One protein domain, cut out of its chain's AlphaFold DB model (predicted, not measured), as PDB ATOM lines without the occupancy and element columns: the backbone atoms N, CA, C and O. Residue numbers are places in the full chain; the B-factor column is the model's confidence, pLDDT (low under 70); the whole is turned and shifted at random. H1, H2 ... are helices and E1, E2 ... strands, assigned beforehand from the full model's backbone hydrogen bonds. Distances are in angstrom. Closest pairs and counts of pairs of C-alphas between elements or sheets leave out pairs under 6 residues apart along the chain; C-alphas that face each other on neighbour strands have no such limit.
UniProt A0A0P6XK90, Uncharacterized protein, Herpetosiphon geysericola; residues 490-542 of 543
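What this domain is: This is residues 490 to 542 of the 543 residues of an uncharacterized protein of Herpetosiphon geysericola (UniProt A0A0P6XK90). A small helical body in which H2 and H3 meet at a steep angle at one end, while the longest helix, H4, runs away from the end of H3 with a short strand hairpin, E1 and E2, over part of it. H1 is set off to one side, near H2 and away from H3, H4 and the hairpin. The printed part has 53 residues, with four named helices and two named strands in the order H1, H2, E1, E2, H3, H4. The two strands make an antiparallel sheet of order E1 - E2, and the class is mostly helix. The whole is compact, with a radius of gyration of the C-alphas of 10.4 A, and rounded, spanning 29 by 23 by 19 A.

How they stand to each other: H1, residues 490 to 494, is close to but not clearly touching H2, residues 497 to 503; their closest C-alphas, those of Trp 492 and Arg 500, are 7.1 A apart. E1, residues 507 to 509, and E2, residues 512 to 514, form a hairpin of antiparallel neighbours, with 144 degrees between their directions. N 507 and O 514 are 2.8 A apart and N 509 and O 512 2.9 A, both within hydrogen-bond range. H3, residues 518 to 526, touches H2, with Ala 502 and Arg 520 as the closest C-alphas at 4.9 A. The two run opposite ways at a steep tilt of 60 degrees. H4, residues 528 to 539, is close to but not clearly touching H3; their closest C-alphas, those of Leu 524 and Ile 531, are 7.6 A apart. Their lines are about perpendicular, at 82 degrees. The closest C-alphas of E2 and H4, those of Val 513 and Ile 531, are 7.9 A apart. H1 is apart from H3, H4 and both strands, and H2 is apart from H4. Every O i to N i+4 pair is within hydrogen-bond range in H2 and H4, against 3 of 5 in H3 and 0 of 1 in H1, where 1 of 2 O i to N i+3 pairs is within range.

Where its parts are: H1 begins at C-alpha 490, (173.093, 122.358, 94.120), and is 6.9 A long from first to last C-alpha. H2 is 9.8 A long, and E1 and E2 are 6.4 A each. H3 begins at C-alpha 518, (179.318, 134.564, 117.186), and is 13.5 A long. H4 is 16.3 A long and ends at C-alpha 539, (163.063, 134.013, 98.960).

The domain as a whole: The two C-alphas farthest apart are those of Trp 519 and Arg 542, at 29.0 A. The printed part has no cut, and its five links are tight. Mean pLDDT of the printed part is 94.5, and no printed residue is under 70.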
ATOM      1  N   ALA A 490     172.360 122.012  95.340       92.31
ATOM      2  CA  ALA A 490     173.093 122.358  94.120       92.31
ATOM      3  C   ALA A 490     173.824 123.716  94.194       92.31
ATOM      4  O   ALA A 490     174.859 123.889  93.560       92.31
ATOM      5  N   ARG A 491     173.322 124.692  94.972       94.50
ATOM      6  CA  ARG A 491     174.057 125.944  95.226       94.50
ATOM      7  C   ARG A 491     175.113 125.766  96.307       94.50
ATOM      8  O   ARG A 491     176.199 126.305  96.130       94.50
ATOM      9  N   TRP A 492     174.832 125.003  97.361       95.62
ATOM     10  CA  TRP A 492     175.762 124.713  98.455       95.62
ATOM     11  C   TRP A 492     177.101 124.184  97.940       95.62
ATOM     12  O   TRP A 492     178.143 124.749  98.261       95.62
ATOM     13  N   GLN A 493     177.075 123.193  97.045       93.44
ATOM     14  CA  GLN A 493     178.291 122.633  96.444       93.44
ATOM     15  C   GLN A 493     179.094 123.660  95.620       93.44
ATOM     16  O   GLN A 493     180.321 123.601  95.608       93.44
ATOM     17  N   THR A 494     178.430 124.648  94.999       95.12
ATOM     18  CA  THR A 494     179.099 125.753  94.277       95.12
ATOM     19  C   THR A 494     179.657 126.854  95.185       95.12
ATOM     20  O   THR A 494     180.354 127.742  94.696       95.12
ATOM     21  N   LEU A 495     179.369 126.839  96.494       95.12
ATOM     22  CA  LEU A 495     179.898 127.839  97.421       95.12
ATOM     23  C   LEU A 495     181.354 127.543  97.793       95.12
ATOM     24  O   LEU A 495     181.738 126.410  98.110       95.12
ATOM     25  N   TRP A 496     182.152 128.611  97.821       95.19
ATOM     26  CA  TRP A 496     183.542 128.578  98.259       95.19
ATOM     27  C   TRP A 496     183.647 128.042  99.697       95.19
ATOM     28  O   TRP A 496     182.824 128.369 100.555       95.19
ATOM     29  N   ARG A 497     184.659 127.208  99.972       93.62
ATOM     30  CA  ARG A 497     184.767 126.448 101.233       93.62
ATOM     31  C   ARG A 497     184.716 127.316 102.511       93.62
ATOM     32  O   ARG A 497     184.015 126.908 103.435       93.62
ATOM     33  N   PRO A 498     185.346 128.511 102.585       94.56
ATOM     34  CA  PRO A 498     185.203 129.403 103.740       94.56
ATOM     35  C   PRO A 498     183.760 129.877 103.961       94.56
ATOM     36  O   PRO A 498     183.288 129.903 105.095       94.56
ATOM     37  N   LEU A 499     183.028 130.180 102.883       96.19
ATOM     38  CA  LEU A 499     181.634 130.618 102.954       96.19
ATOM     39  C   LEU A 499     180.702 129.470 103.371       96.19
ATOM     40  O   LEU A 499     179.816 129.689 104.193       96.19
ATOM     41  N   ARG A 500     180.938 128.233 102.896       96.38
ATOM     42  CA  ARG A 500     180.258 127.040 103.443       96.38
ATOM     43  C   ARG A 500     180.509 126.900 104.942       96.38
ATOM     44  O   ARG A 500     179.558 126.787 105.706       96.38
ATOM     45  N   HIS A 501     181.763 127.002 105.378       94.69
ATOM     46  CA  HIS A 501     182.098 126.883 106.795       94.69
ATOM     47  C   HIS A 501     181.452 127.984 107.660       94.69
ATOM     48  O   HIS A 501     181.005 127.696 108.769       94.69
ATOM     49  N   ALA A 502     181.339 129.221 107.162       95.88
ATOM     50  CA  ALA A 502     180.642 130.314 107.850       95.88
ATOM     51  C   ALA A 502     179.108 130.134 107.884       95.88
ATOM     52  O   ALA A 502     178.452 130.553 108.839       95.88
ATOM     53  N   LEU A 503     178.529 129.495 106.861       96.62
ATOM     54  CA  LEU A 503     177.091 129.220 106.747       96.62
ATOM     55  C   LEU A 503     176.657 127.887 107.386       96.62
ATOM     56  O   LEU A 503     175.453 127.643 107.492       96.62
ATOM     57  N   TYR A 504     177.590 127.042 107.828       95.25
ATOM     58  CA  TYR A 504     177.312 125.748 108.459       95.25
ATOM     59  C   TYR A 504     176.340 125.893 109.645       95.25
ATOM     60  O   TYR A 504     176.546 126.705 110.555       95.25
ATOM     61  N   ARG A 505     175.239 125.125 109.610       94.50
ATOM     62  CA  ARG A 505     174.114 125.183 110.573       94.50
ATOM     63  C   ARG A 505     173.482 126.577 110.771       94.50
ATOM     64  O   ARG A 505     172.812 126.818 111.779       94.50
ATOM     65  N   SER A 506     173.649 127.498 109.818       96.38
ATOM     66  CA  SER A 506     172.987 128.811 109.838       96.38
ATOM     67  C   SER A 506     171.478 128.709 109.588       96.38
ATOM     68  O   SER A 506     171.001 127.837 108.863       96.38
ATOM     69  N   ARG A 507     170.698 129.634 110.158       97.06
ATOM     70  CA  ARG A 507     169.237 129.696 110.001       97.06
ATOM     71  C   ARG A 507     168.800 131.049 109.448       97.06
ATOM     72  O   ARG A 507     169.178 132.096 109.973       97.06
ATOM     73  N   LEU A 508     167.941 131.033 108.432       96.62
ATOM     74  CA  LEU A 508     167.322 132.235 107.874       96.62
ATOM     75  C   LEU A 508     166.094 132.651 108.703       96.62
ATOM     76  O   LEU A 508     165.094 131.932 108.746       96.62
ATOM     77  N   ARG A 509     166.138 133.832 109.337       95.44
ATOM     78  CA  ARG A 509     164.976 134.470 109.980       95.44
ATOM     79  C   ARG A 509     164.581 135.729 109.205       95.44
ATOM     80  O   ARG A 509     165.234 136.769 109.289       95.44
ATOM     81  N   GLY A 510     163.496 135.635 108.437       93.75
ATOM     82  CA  GLY A 510     163.072 136.702 107.527       93.75
ATOM     83  C   GLY A 510     164.112 136.918 106.425       93.75
ATOM     84  O   GLY A 510     164.396 135.997 105.667       93.75
ATOM     85  N   ARG A 511     164.700 138.119 106.357       94.88
ATOM     86  CA  ARG A 511     165.814 138.451 105.444       94.88
ATOM     87  C   ARG A 511     167.202 138.394 106.104       94.88
ATOM     88  O   ARG A 511     168.179 138.768 105.471       94.88
ATOM     89  N   THR A 512     167.300 137.970 107.368       95.19
ATOM     90  CA  THR A 512     168.569 137.954 108.120       95.19
ATOM     91  C   THR A 512     169.044 136.523 108.344       95.19
ATOM     92  O   THR A 512     168.294 135.692 108.861       95.19
ATOM     93  N   VAL A 513     170.296 136.238 107.982       97.06
ATOM     94  CA  VAL A 513     170.962 134.965 108.287       97.06
ATOM     95  C   VAL A 513     171.578 135.043 109.681       97.06
ATOM     96  O   VAL A 513     172.307 135.985 109.994       97.06
ATOM     97  N   ILE A 514     171.271 134.048 110.510       96.62
ATOM     98  CA  ILE A 514     171.813 133.890 111.860       96.62
ATOM     99  C   ILE A 514     172.714 132.654 111.852       96.62
ATOM    100  O   ILE A 514     172.242 131.549 111.574       96.62
ATOM    101  N   ALA A 515     174.003 132.836 112.129       96.44
ATOM    102  CA  ALA A 515     174.949 131.740 112.301       96.44
ATOM    103  C   ALA A 515     174.717 131.001 113.632       96.44
ATOM    104  O   ALA A 515     174.063 131.511 114.542       96.44
ATOM    105  N   CYS A 516     175.268 129.792 113.757       94.75
ATOM    106  CA  CYS A 516     175.179 129.009 114.991       94.75
ATOM    107  C   CYS A 516     176.039 129.572 116.141       94.75
ATOM    108  O   CYS A 516     175.732 129.321 117.306       94.75
ATOM    109  N   ASP A 517     177.070 130.363 115.832       93.50
ATOM    110  CA  ASP A 517     177.980 130.973 116.799       93.50
ATOM    111  C   ASP A 517     178.391 132.406 116.397       93.50
ATOM    112  O   ASP A 517     178.194 132.856 115.265       93.50
ATOM    113  N   SER A 518     178.953 133.149 117.355       90.38
ATOM    114  CA  SER A 518     179.318 134.564 117.186       90.38
ATOM    115  C   SER A 518     180.525 134.796 116.270       90.38
ATOM    116  O   SER A 518     180.633 135.869 115.675       90.38
ATOM    117  N   TRP A 519     181.413 133.810 116.119       92.25
ATOM    118  CA  TRP A 519     182.590 133.922 115.260       92.25
ATOM    119  C   TRP A 519     182.196 133.777 113.787       92.25
ATOM    120  O   TRP A 519     182.526 134.643 112.974       92.25
ATOM    121  N   ARG A 520     181.377 132.771 113.460       95.69
ATOM    122  CA  ARG A 520     180.738 132.648 112.145       95.69
ATOM    123  C   ARG A 520     179.858 133.855 111.836       95.69
ATOM    124  O   ARG A 520     179.931 134.380 110.731       95.69
ATOM    125  N   GLN A 521     179.098 134.371 112.808       96.12
ATOM    126  CA  GLN A 521     178.297 135.588 112.611       96.12
ATOM    127  C   GLN A 521     179.158 136.802 112.217       96.12
ATOM    128  O   GLN A 521     178.709 137.612 111.409       96.12
ATOM    129  N   HIS A 522     180.385 136.919 112.743       92.31
ATOM    130  CA  HIS A 522     181.343 137.938 112.309       92.31
ATOM    131  C   HIS A 522     181.848 137.670 110.885       92.31
ATOM    132  O   HIS A 522     181.843 138.588 110.068       92.31
ATOM    133  N   GLN A 523     182.224 136.431 110.544       93.50
ATOM    134  CA  GLN A 523     182.641 136.088 109.174       93.50
ATOM    135  C   GLN A 523     181.544 136.367 108.137       93.50
ATOM    136  O   GLN A 523     181.836 136.872 107.060       93.50
ATOM    137  N   LEU A 524     180.269 136.139 108.467       95.06
ATOM    138  CA  LEU A 524     179.151 136.499 107.587       95.06
ATOM    139  C   LEU A 524     179.079 138.009 107.273       95.06
ATOM    140  O   LEU A 524     178.468 138.385 106.278       95.06
ATOM    141  N   THR A 525     179.703 138.891 108.064       93.12
ATOM    142  CA  THR A 525     179.771 140.325 107.721       93.12
ATOM    143  C   THR A 525     180.754 140.632 106.589       93.12
ATOM    144  O   THR A 525     180.580 141.640 105.906       93.12
ATOM    145  N   GLU A 526     181.732 139.753 106.345       93.69
ATOM    146  CA  GLU A 526     182.730 139.885 105.275       93.69
ATOM    147  C   GLU A 526     182.168 139.448 103.904       93.69
ATOM    148  O   GLU A 526     182.619 139.945 102.879       93.69
ATOM    149  N   TYR A 527     181.135 138.590 103.885       95.69
ATOM    150  CA  TYR A 527     180.496 138.018 102.680       95.69
ATOM    151  C   TYR A 527     179.075 138.560 102.430       95.69
ATOM    152  O   TYR A 527     178.147 137.831 102.061       95.69
ATOM    153  N   LYS A 528     178.856 139.843 102.739       94.50
ATOM    154  CA  LYS A 528     177.517 140.451 102.790       94.50
ATOM    155  C   LYS A 528     176.758 140.359 101.459       94.50
ATOM    156  O   LYS A 528     175.540 140.150 101.466       94.50
ATOM    157  N   ASP A 529     177.451 140.507 100.336       94.19
ATOM    158  CA  ASP A 529     176.827 140.592  99.014       94.19
ATOM    159  C   ASP A 529     176.446 139.197  98.491       94.19
ATOM    160  O   ASP A 529     175.320 138.995  98.024       94.19
ATOM    161  N   GLU A 530     177.302 138.192  98.694       95.88
ATOM    162  CA  GLU A 530     177.010 136.787  98.398       95.88
ATOM    163  C   GLU A 530     175.841 136.270  99.245       95.88
ATOM    164  O   GLU A 530     174.926 135.624  98.726       95.88
ATOM    165  N   ILE A 531     175.819 136.602 100.541       96.50
ATOM    166  CA  ILE A 531     174.706 136.259 101.436       96.50
ATOM    167  C   ILE A 531     173.417 136.934 100.970       96.50
ATOM    168  O   ILE A 531     172.371 136.289 100.944       96.50
ATOM    169  N   THR A 532     173.472 138.200 100.552       96.31
ATOM    170  CA  THR A 532     172.297 138.907 100.023       96.31
ATOM    171  C   THR A 532     171.763 138.213  98.766       96.31
ATOM    172  O   THR A 532     170.558 137.970  98.671       96.31
ATOM    173  N   SER A 533     172.640 137.783  97.849       96.00
ATOM    174  CA  SER A 533     172.244 136.988  96.679       96.00
ATOM    175  C   SER A 533     171.624 135.635  97.058       96.00
ATOM    176  O   SER A 533     170.658 135.211  96.419       96.00
ATOM    177  N   LEU A 534     172.144 134.950  98.083       96.56
ATOM    178  CA  LEU A 534     171.591 133.680  98.570       96.56
ATOM    179  C   LEU A 534     170.223 133.862  99.238       96.56
ATOM    180  O   LEU A 534     169.313 133.079  98.976       96.56
ATOM    181  N   VAL A 535     170.041 134.911 100.045       96.94
ATOM    182  CA  VAL A 535     168.754 135.251 100.677       96.94
ATOM    183  C   VAL A 535     167.699 135.597  99.623       96.94
ATOM    184  O   VAL A 535     166.559 135.144  99.729       96.94
ATOM    185  N   ILE A 536     168.072 136.342  98.576       95.75
ATOM    186  CA  ILE A 536     167.183 136.633  97.443       95.75
ATOM    187  C   ILE A 536     166.769 135.328  96.745       95.75
ATOM    188  O   ILE A 536     165.571 135.065  96.619       95.75
ATOM    189  N   ALA A 537     167.723 134.467  96.380       94.31
ATOM    190  CA  ALA A 537     167.439 133.181  95.735       94.31
ATOM    191  C   ALA A 537     166.587 132.236  96.608       94.31
ATOM    192  O   ALA A 537     165.714 131.538  96.094       94.31
ATOM    193  N   ALA A 538     166.796 132.236  97.929       94.25
ATOM    194  CA  ALA A 538     165.980 131.485  98.882       94.25
ATOM    195  C   ALA A 538     164.552 132.048  98.999       94.25
ATOM    196  O   ALA A 538     163.597 131.283  99.130       94.25
ATOM    197  N   SER A 539     164.384 133.374  98.916       93.44
ATOM    198  CA  SER A 539     163.063 134.013  98.960       93.44
ATOM    199  C   SER A 539     162.217 133.721  97.715       93.44
ATOM    200  O   SER A 539     161.031 133.437  97.856       93.44
ATOM    201  N   MET A 540     162.832 133.670  96.523       92.12
ATOM    202  CA  MET A 540     162.140 133.304  95.275       92.12
ATOM    203  C   MET A 540     161.662 131.844  95.233       92.12
ATOM    204  O   MET A 540     160.843 131.510  94.393       92.12
ATOM    205  N   ARG A 541     162.166 130.966  96.114       88.06
ATOM    206  CA  ARG A 541     161.748 129.551  96.212       88.06
ATOM    207  C   ARG A 541     160.557 129.305  97.138       88.06
ATOM    208  O   ARG A 541     160.105 128.170  97.245       88.06
ATOM    209  N   ARG A 542     160.123 130.326  97.886       80.31
ATOM    210  CA  ARG A 542     158.976 130.254  98.812       80.31
ATOM    211  C   ARG A 542     157.733 130.971  98.275       80.31
ATOM    212  O   ARG A 542     156.742 131.050  98.997       80.31
TER     213      ARG A 542